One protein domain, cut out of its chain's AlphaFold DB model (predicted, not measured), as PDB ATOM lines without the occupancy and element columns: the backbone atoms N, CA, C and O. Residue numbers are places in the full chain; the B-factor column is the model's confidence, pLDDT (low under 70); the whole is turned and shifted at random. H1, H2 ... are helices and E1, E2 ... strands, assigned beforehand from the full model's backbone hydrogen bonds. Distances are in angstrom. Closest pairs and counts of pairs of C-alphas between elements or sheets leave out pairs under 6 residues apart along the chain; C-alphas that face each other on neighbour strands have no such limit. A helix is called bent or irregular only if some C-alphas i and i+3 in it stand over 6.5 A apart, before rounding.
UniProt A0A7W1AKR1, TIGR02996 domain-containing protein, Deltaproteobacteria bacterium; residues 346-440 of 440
ATOM      1  N   LEU A 346      43.928  12.310 -29.189       89.25
ATOM      2  CA  LEU A 346      44.268  13.615 -28.636       89.25
ATOM      3  C   LEU A 346      44.662  13.471 -27.163       89.25
ATOM      4  O   LEU A 346      43.817  13.311 -26.288       89.25
ATOM      5  N   ASP A 347      45.960  13.552 -26.885       80.94
ATOM      6  CA  ASP A 347      46.523  13.656 -25.533       80.94
ATOM      7  C   ASP A 347      46.990  15.086 -25.194       80.94
ATOM      8  O   ASP A 347      47.529  15.341 -24.114       80.94
ATOM      9  N   GLN A 348      46.783  16.032 -26.116       77.00
ATOM     10  CA  GLN A 348      47.320  17.387 -26.043       77.00
ATOM     11  C   GLN A 348      46.241  18.425 -25.758       77.00
ATOM     12  O   GLN A 348      45.168  18.440 -26.359       77.00
ATOM     13  N   LEU A 349      46.596  19.363 -24.885       81.19
ATOM     14  CA  LEU A 349      45.863  20.605 -24.707       81.19
ATOM     15  C   LEU A 349      46.291  21.600 -25.787       81.19
ATOM     16  O   LEU A 349      47.485  21.808 -26.020       81.19
ATOM     17  N   LEU A 350      45.321  22.268 -26.405       83.00
ATOM     18  CA  LEU A 350      45.600  23.409 -27.266       83.00
ATOM     19  C   LEU A 350      45.948  24.605 -26.383       83.00
ATOM     20  O   LEU A 350      45.073  25.164 -25.720       83.00
ATOM     21  N   VAL A 351      47.219  25.006 -26.387       84.50
ATOM     22  CA  VAL A 351      47.684  26.186 -25.650       84.50
ATOM     23  C   VAL A 351      47.843  27.369 -26.600       84.50
ATOM     24  O   VAL A 351      48.728  27.377 -27.451       84.50
ATOM     25  N   ILE A 352      47.011  28.396 -26.434       83.81
ATOM     26  CA  ILE A 352      47.075  29.646 -27.202       83.81
ATOM     27  C   ILE A 352      47.267  30.801 -26.225       83.81
ATOM     28  O   ILE A 352      46.394  31.079 -25.412       83.81
ATOM     29  N   ASP A 353      48.414  31.486 -26.300       85.06
ATOM     30  CA  ASP A 353      48.722  32.652 -25.458       85.06
ATOM     31  C   ASP A 353      48.550  32.397 -23.939       85.06
ATOM     32  O   ASP A 353      48.211  33.299 -23.171       85.06
ATOM     33  N   GLY A 354      48.802  31.161 -23.496       85.06
ATOM     34  CA  GLY A 354      48.649  30.733 -22.101       85.06
ATOM     35  C   GLY A 354      47.229  30.307 -21.711       85.06
ATOM     36  O   GLY A 354      47.034  29.843 -20.591       85.06
ATOM     37  N   PHE A 355      46.251  30.421 -22.613       86.00
ATOM     38  CA  PHE A 355      44.947  29.777 -22.466       86.00
ATOM     39  C   PHE A 355      45.038  28.323 -22.927       86.00
ATOM     40  O   PHE A 355      45.591  28.057 -23.989       86.00
ATOM     41  N   SER A 356      44.482  27.400 -22.147       87.69
ATOM     42  CA  SER A 356      44.473  25.970 -22.448       87.69
ATOM     43  C   SER A 356      43.049  25.510 -22.739       87.69
ATOM     44  O   SER A 356      42.169  25.712 -21.905       87.69
ATOM     45  N   ALA A 357      42.837  24.878 -23.889       88.00
ATOM     46  CA  ALA A 357      41.571  24.257 -24.266       88.00
ATOM     47  C   ALA A 357      41.749  22.750 -24.471       88.00
ATOM     48  O   ALA A 357      42.783  22.309 -24.980       88.00
ATOM     49  N   ASP A 358      40.733  21.976 -24.097       89.94
ATOM     50  CA  ASP A 358      40.685  20.548 -24.391       89.94
ATOM     51  C   ASP A 358      40.318  20.338 -25.869       89.94
ATOM     52  O   ASP A 358      39.243  20.734 -26.323       89.94
ATOM     53  N   LEU A 359      41.240  19.756 -26.642       90.44
ATOM     54  CA  LEU A 359      41.002  19.448 -28.053       90.44
ATOM     55  C   LEU A 359      40.012  18.299 -28.233       90.44
ATOM     56  O   LEU A 359      39.331  18.267 -29.256       90.44
ATOM     57  N   ALA A 360      39.932  17.371 -27.277       90.75
ATOM     58  CA  ALA A 360      39.030  16.230 -27.362       90.75
ATOM     59  C   ALA A 360      37.572  16.702 -27.391       90.75
ATOM     60  O   ALA A 360      36.797  16.271 -28.239       90.75
ATOM     61  N   GLU A 361      37.232  17.663 -26.536       90.19
ATOM     62  CA  GLU A 361      35.886  18.228 -26.488       90.19
ATOM     63  C   GLU A 361      35.566  19.110 -27.701       90.19
ATOM     64  O   GLU A 361      34.444  19.112 -28.202       90.19
ATOM     65  N   LEU A 362      36.565  19.802 -28.255       91.81
ATOM     66  CA  LEU A 362      36.397  20.479 -29.540       91.81
ATOM     67  C   LEU A 362      36.119  19.482 -30.679       91.81
ATOM     68  O   LEU A 362      35.317  19.786 -31.562       91.81
ATOM     69  N   VAL A 363      36.767  18.313 -30.679       93.75
ATOM     70  CA  VAL A 363      36.484  17.251 -31.654       93.75
ATOM     71  C   VAL A 363      35.075  16.704 -31.484       93.75
ATOM     72  O   VAL A 363      34.405  16.554 -32.498       93.75
ATOM     73  N   ASP A 364      34.596  16.485 -30.257       90.06
ATOM     74  CA  ASP A 364      33.213  16.044 -30.018       90.06
ATOM     75  C   ASP A 364      32.207  17.013 -30.676       90.06
ATOM     76  O   ASP A 364      31.336  16.597 -31.441       90.06
ATOM     77  N   VAL A 365      32.395  18.323 -30.471       92.25
ATOM     78  CA  VAL A 365      31.557  19.374 -31.073       92.25
ATOM     79  C   VAL A 365      31.652  19.385 -32.603       92.25
ATOM     80  O   VAL A 365      30.648  19.562 -33.296       92.25
ATOM     81  N   LEU A 366      32.856  19.218 -33.158       94.19
ATOM     82  CA  LEU A 366      33.050  19.165 -34.608       94.19
ATOM     83  C   LEU A 366      32.410  17.915 -35.219       94.19
ATOM     84  O   LEU A 366      31.786  18.014 -36.268       94.19
ATOM     85  N   GLU A 367      32.531  16.754 -34.580       91.38
ATOM     86  CA  GLU A 367      31.900  15.518 -35.051       91.38
ATOM     87  C   GLU A 367      30.372  15.617 -35.092       91.38
ATOM     88  O   GLU A 367      29.752  14.965 -35.930       91.38
ATOM     89  N   GLU A 368      29.780  16.441 -34.229       89.56
ATOM     90  CA  GLU A 368      28.342  16.695 -34.206       89.56
ATOM     91  C   GLU A 368      27.903  17.738 -35.248       89.56
ATOM     92  O   GLU A 368      26.912  17.529 -35.940       89.56
ATOM     93  N   GLN A 369      28.633  18.852 -35.386       93.81
ATOM     94  CA  GLN A 369      28.128  20.046 -36.085       93.81
ATOM     95  C   GLN A 369      28.815  20.347 -37.429       93.81
ATOM     96  O   GLN A 369      28.373  21.232 -38.161       93.81
ATOM     97  N   TYR A 370      29.917  19.671 -37.780       93.69
ATOM     98  CA  TYR A 370      30.763  20.081 -38.911       93.69
ATOM     99  C   TYR A 370      30.056  20.075 -40.269       93.69
ATOM    100  O   TYR A 370      30.295  20.974 -41.076       93.69
ATOM    101  N   GLU A 371      29.203  19.086 -40.540       91.44
ATOM    102  CA  GLU A 371      28.525  18.970 -41.837       91.44
ATOM    103  C   GLU A 371      27.532  20.116 -42.087       91.44
ATOM    104  O   GLU A 371      27.371  20.537 -43.235       91.44
ATOM    105  N   ASP A 372      26.971  20.687 -41.018       92.06
ATOM    106  CA  ASP A 372      26.026  21.807 -41.068       92.06
ATOM    107  C   ASP A 372      26.719  23.175 -41.169       92.06
ATOM    108  O   ASP A 372      26.080  24.200 -41.434       92.06
ATOM    109  N   LEU A 373      28.044  23.220 -40.998       92.12
ATOM    110  CA  LEU A 373      28.794  24.464 -41.095       92.12
ATOM    111  C   LEU A 373      28.815  25.007 -42.534       92.12
ATOM    112  O   LEU A 373      29.073  24.270 -43.493       92.12
ATOM    113  N   PRO A 374      28.694  26.337 -42.707       94.25
ATOM    114  CA  PRO A 374      28.982  26.981 -43.978       94.25
ATOM    115  C   PRO A 374      30.397  26.663 -44.479       94.25
ATOM    116  O   PRO A 374      31.363  26.631 -43.711       94.25
ATOM    117  N   GLU A 375      30.540  26.527 -45.799       94.88
ATOM    118  CA  GLU A 375      31.799  26.144 -46.452       94.88
ATOM    119  C   GLU A 375      33.042  26.956 -46.013       94.88
ATOM    120  O   GLU A 375      34.089  26.348 -45.775       94.88
ATOM    121  N   PRO A 376      32.976  28.292 -45.809       94.69
ATOM    122  CA  PRO A 376      34.130  29.054 -45.319       94.69
ATOM    123  C   PRO A 376      34.638  28.602 -43.938       94.69
ATOM    124  O   PRO A 376      35.848  28.618 -43.682       94.69
ATOM    125  N   HIS A 377      33.733  28.176 -43.052       94.81
ATOM    126  CA  HIS A 377      34.083  27.684 -41.720       94.81
ATOM    127  C   HIS A 377      34.656  26.267 -41.791       94.81
ATOM    128  O   HIS A 377      35.705  26.018 -41.196       94.81
ATOM    129  N   ARG A 378      34.073  25.378 -42.611       95.19
ATOM    130  CA  ARG A 378      34.634  24.037 -42.874       95.19
ATOM    131  C   ARG A 378      36.048  24.100 -43.439       95.19
ATOM    132  O   ARG A 378      36.943  23.416 -42.943       95.19
ATOM    133  N   SER A 379      36.270  24.981 -44.414       94.12
ATOM    134  CA  SER A 379      37.588  25.250 -44.996       94.12
ATOM    135  C   SER A 379      38.590  25.780 -43.961       94.12
ATOM    136  O   SER A 379      39.780  25.462 -44.010       94.12
ATOM    137  N   THR A 380      38.138  26.583 -42.995       94.50
ATOM    138  CA  THR A 380      38.999  27.085 -41.914       94.50
ATOM    139  C   THR A 380      39.392  25.980 -40.940       94.50
ATOM    140  O   THR A 380      40.580  25.849 -40.647       94.50
ATOM    141  N   TRP A 381      38.446  25.136 -40.525       94.88
ATOM    142  CA  TRP A 381      38.728  23.961 -39.700       94.88
ATOM    143  C   TRP A 381      39.660  22.968 -40.391       94.88
ATOM    144  O   TRP A 381      40.611  22.489 -39.780       94.88
ATOM    145  N   TYR A 382      39.453  22.725 -41.686       93.69
ATOM    146  CA  TYR A 382      40.342  21.876 -42.473       93.69
ATOM    147  C   TYR A 382      41.784  22.397 -42.457       93.69
ATOM    148  O   TYR A 382      42.719  21.647 -42.170       93.69
ATOM    149  N   ARG A 383      41.978  23.701 -42.703       92.50
ATOM    150  CA  ARG A 383      43.306  24.332 -42.633       92.50
ATOM    151  C   ARG A 383      43.896  24.279 -41.229       92.50
ATOM    152  O   ARG A 383      45.092  24.040 -41.113       92.50
ATOM    153  N   PHE A 384      43.091  24.499 -40.190       92.56
ATOM    154  CA  PHE A 384      43.534  24.437 -38.796       92.56
ATOM    155  C   PHE A 384      44.116  23.062 -38.463       92.56
ATOM    156  O   PHE A 384      45.276  22.973 -38.064       92.56
ATOM    157  N   TRP A 385      43.368  21.994 -38.732       91.69
ATOM    158  CA  TRP A 385      43.807  20.635 -38.426       91.69
ATOM    159  C   TRP A 385      44.953  20.156 -39.317       91.69
ATOM    160  O   TRP A 385      45.894  19.552 -38.816       91.69
ATOM    161  N   THR A 386      44.952  20.524 -40.603       88.81
ATOM    162  CA  THR A 386      46.096  20.259 -41.496       88.81
ATOM    163  C   THR A 386      47.356  20.981 -41.019       88.81
ATOM    164  O   THR A 386      48.457  20.447 -41.127       88.81
ATOM    165  N   THR A 387      47.204  22.200 -40.483       88.25
ATOM    166  CA  THR A 387      48.324  22.933 -39.891       88.25
ATOM    167  C   THR A 387      48.843  22.133 -38.710       88.25
ATOM    168  O   THR A 387      49.993  21.722 -38.784       88.25
ATOM    169  N   ILE A 388      47.997  21.822 -37.715       85.25
ATOM    170  CA  ILE A 388      48.363  21.060 -36.503       85.25
ATOM    171  C   ILE A 388      49.059  19.736 -36.829       85.25
ATOM    172  O   ILE A 388      50.121  19.478 -36.273       85.25
ATOM    173  N   ASP A 389      48.517  18.933 -37.746       81.88
ATOM    174  CA  ASP A 389      49.091  17.631 -38.124       81.88
ATOM    175  C   ASP A 389      50.498  17.769 -38.739       81.88
ATOM    176  O   ASP A 389      51.389  16.951 -38.509       81.88
ATOM    177  N   SER A 390      50.748  18.866 -39.464       78.44
ATOM    178  CA  SER A 390      52.073  19.175 -40.016       78.44
ATOM    179  C   SER A 390      53.071  19.737 -38.989       78.44
ATOM    180  O   SER A 390      54.264  19.854 -39.293       78.44
ATOM    181  N   LEU A 391      52.621  20.103 -37.780       65.12
ATOM    182  CA  LEU A 391      53.460  20.763 -36.778       65.12
ATOM    183  C   LEU A 391      54.286  19.763 -35.972       65.12
ATOM    184  O   LEU A 391      53.908  19.325 -34.892       65.12
ATOM    185  N   GLN A 392      55.519  19.547 -36.421       59.69
ATOM    186  CA  GLN A 392      56.640  19.281 -35.511       59.69
ATOM    187  C   GLN A 392      57.335  20.590 -35.050       59.69
ATOM    188  O   GLN A 392      58.556  20.617 -34.903       59.69
ATOM    189  N   GLY A 393      56.600  21.702 -34.845       56.09
ATOM    190  CA  GLY A 393      57.170  22.993 -34.405       56.09
ATOM    191  C   GLY A 393      56.181  24.169 -34.266       56.09
ATOM    192  O   GLY A 393      54.999  24.038 -34.564       56.09
ATOM    193  N   GLU A 394      56.679  25.333 -33.818       58.84
ATOM    194  CA  GLU A 394      55.913  26.586 -33.661       58.84
ATOM    195  C   GLU A 394      55.507  27.170 -35.028       58.84
ATOM    196  O   GLU A 394      56.320  27.784 -35.721       58.84
ATOM    197  N   GLN A 395      54.243  27.023 -35.426       64.88
ATOM    198  CA  GLN A 395      53.670  27.814 -36.521       64.88
ATOM    199  C   GLN A 395      52.499  28.662 -36.040       64.88
ATOM    200  O   GLN A 395      51.767  28.307 -35.118       64.88
ATOM    201  N   ALA A 396      52.321  29.803 -36.701       74.38
ATOM    202  CA  ALA A 396      51.236  30.728 -36.433       74.38
ATOM    203  C   ALA A 396      50.004  30.373 -37.276       74.38
ATOM    204  O   ALA A 396      50.062  30.392 -38.505       74.38
ATOM    205  N   PHE A 397      48.874  30.129 -36.615       84.88
ATOM    206  CA  PHE A 397      47.557  30.125 -37.249       84.88
ATOM    207  C   PHE A 397      46.889  31.497 -37.078       84.88
ATOM    208  O   PHE A 397      47.106  32.192 -36.080       84.88
ATOM    209  N   ASN A 398      46.073  31.919 -38.046       89.31
ATOM    210  CA  ASN A 398      45.366  33.193 -37.953       89.31
ATOM    211  C   ASN A 398      44.272  33.120 -36.873       89.31
ATOM    212  O   ASN A 398      43.229  32.499 -37.068       89.31
ATOM    213  N   ALA A 399      44.498  33.801 -35.747       88.75
ATOM    214  CA  ALA A 399      43.568  33.830 -34.618       88.75
ATOM    215  C   ALA A 399      42.165  34.341 -34.991       88.75
ATOM    216  O   ALA A 399      41.188  33.879 -34.413       88.75
ATOM    217  N   ALA A 400      42.053  35.267 -35.952       90.00
ATOM    218  CA  ALA A 400      40.757  35.791 -36.386       90.00
ATOM    219  C   ALA A 400      39.942  34.757 -37.173       90.00
ATOM    220  O   ALA A 400      38.729  34.683 -37.001       90.00
ATOM    221  N   ASP A 401      40.609  33.934 -37.984       91.88
ATOM    222  CA  ASP A 401      39.941  32.859 -38.721       91.88
ATOM    223  C   ASP A 401      39.440  31.786 -37.740       91.88
ATOM    224  O   ASP A 401      38.293  31.353 -37.836       91.88
ATOM    225  N   LEU A 402      40.262  31.412 -36.749       92.38
ATOM    226  CA  LEU A 402      39.874  30.446 -35.716       92.38
ATOM    227  C   LEU A 402      38.720  30.958 -34.839       92.38
ATOM    228  O   LEU A 402      37.779  30.214 -34.587       92.38
ATOM    229  N   GLU A 403      38.755  32.223 -34.405       94.81
ATOM    230  CA  GLU A 403      37.655  32.824 -33.632       94.81
ATOM    231  C   GLU A 403      36.348  32.840 -34.426       94.81
ATOM    232  O   GLU A 403      35.302  32.473 -33.892       94.81
ATOM    233  N   SER A 404      36.415  33.188 -35.715       92.69
ATOM    234  CA  SER A 404      35.249  33.179 -36.595       92.69
ATOM    235  C   SER A 404      34.687  31.768 -36.797       92.69
ATOM    236  O   SER A 404      33.470  31.599 -36.773       92.69
ATOM    237  N   ALA A 405      35.543  30.755 -36.963       92.50
ATOM    238  CA  ALA A 405      35.123  29.359 -37.099       92.50
ATOM    239  C   ALA A 405      34.512  28.795 -35.805       92.50
ATOM    240  O   ALA A 405      33.495  28.109 -35.864       92.50
ATOM    241  N   LEU A 406      35.071  29.137 -34.640       92.94
ATOM    242  CA  LEU A 406      34.489  28.819 -33.331       92.94
ATOM    243  C   LEU A 406      33.147  29.529 -33.105       92.94
ATOM    244  O   LEU A 406      32.258  28.989 -32.458       92.94
ATOM    245  N   GLY A 407      32.981  30.742 -33.635       92.75
ATOM    246  CA  GLY A 407      31.726  31.491 -33.561       92.75
ATOM    247  C   GLY A 407      30.560  30.854 -34.322       92.75
ATOM    248  O   GLY A 407      29.418  31.203 -34.036       92.75
ATOM    249  N   ALA A 408      30.838  29.936 -35.251       93.19
ATOM    250  CA  ALA A 408      29.829  29.207 -36.016       93.19
ATOM    251  C   ALA A 408      29.347  27.915 -35.329       93.19
ATOM    252  O   ALA A 408      28.442  27.269 -35.846       93.19
ATOM    253  N   LEU A 409      29.946  27.542 -34.194       93.12
ATOM    254  CA  LEU A 409      29.597  26.351 -33.422       93.12
ATOM    255  C   LEU A 409      28.796  26.716 -32.167       93.12
ATOM    256  O   LEU A 409      29.021  27.759 -31.540       93.12
ATOM    257  N   VAL A 410      27.918  25.806 -31.749       91.62
ATOM    258  CA  VAL A 410      27.349  25.780 -30.400       91.62
ATOM    259  C   VAL A 410      28.373  25.109 -29.494       91.62
ATOM    260  O   VAL A 410      28.593  23.903 -29.569       91.62
ATOM    261  N   LEU A 411      29.059  25.920 -28.689       89.50
ATOM    262  CA  LEU A 411      30.203  25.488 -27.893       89.50
ATOM    263  C   LEU A 411      29.802  25.231 -26.438       89.50
ATOM    264  O   LEU A 411      29.129  26.085 -25.849       89.50
ATOM    265  N   PRO A 412      30.292  24.150 -25.812       88.00
ATOM    266  CA  PRO A 412      30.188  23.999 -24.372       88.00
ATOM    267  C   PRO A 412      31.021  25.082 -23.649       88.00
ATOM    268  O   PRO A 412      31.938  25.665 -24.244       88.00
ATOM    269  N   PRO A 413      30.738  25.383 -22.365       88.88
ATOM    270  CA  PRO A 413      31.280  26.566 -21.690       88.88
ATOM    271  C   PRO A 413      32.811  26.725 -21.725       88.88
ATOM    272  O   PRO A 413      33.304  27.844 -21.873       88.88
ATOM    273  N   HIS A 414      33.591  25.644 -21.630       85.31
ATOM    274  CA  HIS A 414      35.059  25.732 -21.657       85.31
ATOM    275  C   HIS A 414      35.609  25.941 -23.084       85.31
ATOM    276  O   HIS A 414      36.579  26.687 -23.230       85.31
ATOM    277  N   VAL A 415      34.994  25.395 -24.148       88.25
ATOM    278  CA  VAL A 415      35.387  25.729 -25.536       88.25
ATOM    279  C   VAL A 415      34.907  27.140 -25.890       88.25
ATOM    280  O   VAL A 415      35.614  27.891 -26.564       88.25
ATOM    281  N   ALA A 416      33.753  27.572 -25.371       90.31
ATOM    282  CA  ALA A 416      33.289  28.951 -25.517       90.31
ATOM    283  C   ALA A 416      34.285  29.956 -24.903       90.31
ATOM    284  O   ALA A 416      34.564  30.991 -25.511       90.31
ATOM    285  N   ALA A 417      34.905  29.619 -23.766       91.25
ATOM    286  CA  ALA A 417      35.947  30.445 -23.158       91.25
ATOM    287  C   ALA A 417      37.189  30.615 -24.058       91.25
ATOM    288  O   ALA A 417      37.787  31.693 -24.061       91.25
ATOM    289  N   LEU A 418      37.545  29.611 -24.876       91.06
ATOM    290  CA  LEU A 418      38.605  29.749 -25.887       91.06
ATOM    291  C   LEU A 418      38.239  30.809 -26.932       91.06
ATOM    292  O   LEU A 418      39.046  31.691 -27.236       91.06
ATOM    293  N   ARG A 419      37.017  30.743 -27.475       93.81
ATOM    294  CA  ARG A 419      36.513  31.727 -28.446       93.81
ATOM    295  C   ARG A 419      36.566  33.141 -27.865       93.81
ATOM    296  O   ARG A 419      37.068  34.061 -28.513       93.81
ATOM    297  N   ASP A 420      36.098  33.306 -26.633       92.88
ATOM    298  CA  ASP A 420      36.056  34.607 -25.964       92.88
ATOM    299  C   ASP A 420      37.470  35.139 -25.670       92.88
ATOM    300  O   ASP A 420      37.743  36.331 -25.867       92.88
ATOM    301  N   HIS A 421      38.409  34.258 -25.303       91.50
ATOM    302  CA  HIS A 421      39.824  34.599 -25.158       91.50
ATOM    303  C   HIS A 421      40.426  35.110 -26.478       91.50
ATOM    304  O   HIS A 421      41.039  36.184 -26.509       91.50
ATOM    305  N   LEU A 422      40.218  34.391 -27.587       90.69
ATOM    306  CA  LEU A 422      40.693  34.805 -28.913       90.69
ATOM    307  C   LEU A 422      40.122  36.171 -29.310       90.69
ATOM    308  O   LEU A 422      40.870  37.059 -29.731       90.69
ATOM    309  N   ARG A 423      38.817  36.378 -29.103       93.56
ATOM    310  CA  ARG A 423      38.134  37.650 -29.376       93.56
ATOM    311  C   ARG A 423      38.744  38.814 -28.592       93.56
ATOM    312  O   ARG A 423      38.996  39.884 -29.164       93.56
ATOM    313  N   ALA A 424      39.041  38.613 -27.307       91.88
ATOM    314  CA  ALA A 424      39.693  39.619 -26.472       91.88
ATOM    315  C   ALA A 424      41.101  39.969 -26.992       91.88
ATOM    316  O   ALA A 424      41.443  41.150 -27.116       91.88
ATOM    317  N   ARG A 425      41.901  38.967 -27.382       89.69
ATOM    318  CA  ARG A 425      43.263  39.172 -27.911       89.69
ATOM    319  C   ARG A 425      43.271  39.879 -29.263       89.69
ATOM    320  O   ARG A 425      44.078  40.790 -29.469       89.69
ATOM    321  N   ILE A 426      42.360  39.520 -30.169       91.75
ATOM    322  CA  ILE A 426      42.185  40.201 -31.463       91.75
ATOM    323  C   ILE A 426      41.857  41.681 -31.237       91.75
ATOM    324  O   ILE A 426      42.456  42.556 -31.869       91.75
ATOM    325  N   THR A 427      40.958  41.970 -30.294       91.44
ATOM    326  CA  THR A 427      40.572  43.340 -29.930       91.44
ATOM    327  C   THR A 427      41.759  44.127 -29.368       91.44
ATOM    328  O   THR A 427      42.035  45.234 -29.836       91.44
ATOM    329  N   GLN A 428      42.525  43.536 -28.446       91.44
ATOM    330  CA  GLN A 428      43.715  44.155 -27.859       91.44
ATOM    331  C   GLN A 428      44.793  44.465 -28.915       91.44
ATOM    332  O   GLN A 428      45.351  45.563 -28.931       91.44
ATOM    333  N   ARG A 429      45.076  43.532 -29.839       89.25
ATOM    334  CA  ARG A 429      46.061  43.754 -30.917       89.25
ATOM    335  C   ARG A 429      45.641  44.889 -31.853       89.25
ATOM    336  O   ARG A 429      46.488  45.701 -32.223       89.25
ATOM    337  N   ARG A 430      44.349  44.990 -32.193       89.25
ATOM    338  CA  ARG A 430      43.811  46.109 -32.988       89.25
ATOM    339  C   ARG A 430      43.995  47.446 -32.269       89.25
ATOM    340  O   ARG A 430      44.482  48.389 -32.882       89.25
ATOM    341  N   GLN A 431      43.671  47.518 -30.977       89.94
ATOM    342  CA  GLN A 431      43.858  48.733 -30.170       89.94
ATOM    343  C   GLN A 431      45.330  49.168 -30.113       89.94
ATOM    344  O   GLN A 431      45.626  50.340 -30.337       89.94
ATOM    345  N   ASN A 432      46.256  48.229 -29.897       88.25
ATOM    346  CA  ASN A 432      47.693  48.520 -29.877       88.25
ATOM    347  C   ASN A 432      48.206  49.017 -31.237       88.25
ATOM    348  O   ASN A 432      49.006  49.949 -31.289       88.25
ATOM    349  N   PHE A 433      47.734  48.428 -32.339       84.00
ATOM    350  CA  PHE A 433      48.090  48.873 -33.685       84.00
ATOM    351  C   PHE A 433      47.602  50.302 -33.961       84.00
ATOM    352  O   PHE A 433      48.378  51.132 -34.429       84.00
ATOM    353  N   PHE A 434      46.349  50.620 -33.612       82.19
ATOM    354  CA  PHE A 434      45.820  51.980 -33.744       82.19
ATOM    355  C   PHE A 434      46.561  52.985 -32.864       82.19
ATOM    356  O   PHE A 434      46.821  54.096 -33.318       82.19
ATOM    357  N   ALA A 435      46.954  52.596 -31.646       78.12
ATOM    358  CA  ALA A 435      47.792  53.434 -30.800       78.12
ATOM    359  C   ALA A 435      49.114  53.754 -31.514       78.12
ATOM    360  O   ALA A 435      49.398  54.921 -31.738       78.12
ATOM    361  N   ILE A 436      49.865  52.756 -31.987       73.69
ATOM    362  CA  ILE A 436      51.136  52.980 -32.702       73.69
ATOM    363  C   ILE A 436      50.943  53.874 -33.939       73.69
ATOM    364  O   ILE A 436      51.708  54.814 -34.134       73.69
ATOM    365  N   MET A 437      49.897  53.634 -34.732       61.62
ATOM    366  CA  MET A 437      49.599  54.439 -35.923       61.62
ATOM    367  C   MET A 437      49.167  55.874 -35.606       61.62
ATOM    368  O   MET A 437      49.319  56.735 -36.456       61.62
ATOM    369  N   SER A 438      48.622  56.141 -34.415       69.94
ATOM    370  CA  SER A 438      48.283  57.504 -33.972       69.94
ATOM    371  C   SER A 438      49.487  58.304 -33.459       69.94
ATOM    372  O   SER A 438      49.395  59.521 -33.321       69.94
ATOM    373  N   TRP A 439      50.600  57.625 -33.158       63.69
ATOM    374  CA  TRP A 439      51.863  58.234 -32.732       63.69
ATOM    375  C   TRP A 439      52.818  58.539 -33.900       63.69
ATOM    376  O   TRP A 439      53.724  59.355 -33.725       63.69
ATOM    377  N   LEU A 440      52.639  57.872 -35.045       57.94
ATOM    378  CA  LEU A 440      53.348  58.116 -36.309       57.94
ATOM    379  C   LEU A 440      52.632  59.194 -37.125       57.94
ATOM    380  O   LEU A 440      53.350  60.020 -37.734       57.94
TER     381      LEU A 440
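AT A GLANCE: This is residues 346 to 440 of the 440 residues of the protein "TIGR02996 domain-containing protein" of Deltaproteobacteria bacterium (UniProt A0A7W1AKR1). A small two-strand hairpin, E1 and E2, and the short helix H3 pack on the first part of one long helix, H4, with H2 packed on H3 away from H4 and H1 close to the beginning of H4, while the far part of H4, residues 428 to 439, sticks out as an arm. H3 lies in the middle between H2 and H4, with H1 beyond them at the end away from the arm. The printed part has 95 residues in the order E1, E2, H1, H2, H3, H4, is mostly helix with one antiparallel sheet, and is only just compact, close to loose, with a radius of gyration of the C-alphas of 14.6 A. It is elongated, 47 by 30 by 24 A.

IN THESE COORDINATES: E1 is residues 349 to 352, from C-alpha 349 at (45.863, 20.605, -24.707), and E2 is 355 to 358. H4, residues 413 to 439, is 39.4 A long and ends at C-alpha 439 at (51.863, 58.234, -32.732). H1 is 359 to 372, 20.0 A, and irregular, with C-alphas 368 and 371 8.0 A apart; H2 is 375 to 390, 22.4 A; H3 is 399 to 406, 10.4 A.

HOW THE PARTS SIT: The hairpin E1 and E2 is antiparallel at 150 degrees, with N 350 and O 357 2.9 A apart, within hydrogen-bond range. The closest C-alphas of E2 and H4, Ala 357 and Leu 418, are 6.4 A apart. H3 and H4, a helical hairpin, touch through residues 416 to 426 of H4, closest at C-alphas 403 and 419, 5.4 A, at a shallow tilt of 31 degrees, opposite ways. H2 touches H3 with residues 377 to 384 alone, closest at C-alphas 377 and 405, 5.0 A, at a steep tilt of 61 degrees. H1 is close to but not clearly touching H4, about perpendicular at 89 degrees, with C-alphas 362 and 415 6.7 A apart. H2 and H4 are apart. Every O i to N i+4 pair is within hydrogen-bond range in H2, H3 and H4; in H1, 8 of 10 are.

THE WHOLE: The C-alphas farthest apart, those of Glu 368 and Leu 440, are 48.4 A apart. The printed part has no cut and no long link. Residues 391 to 395 and 437 to 440 have pLDDT under 70.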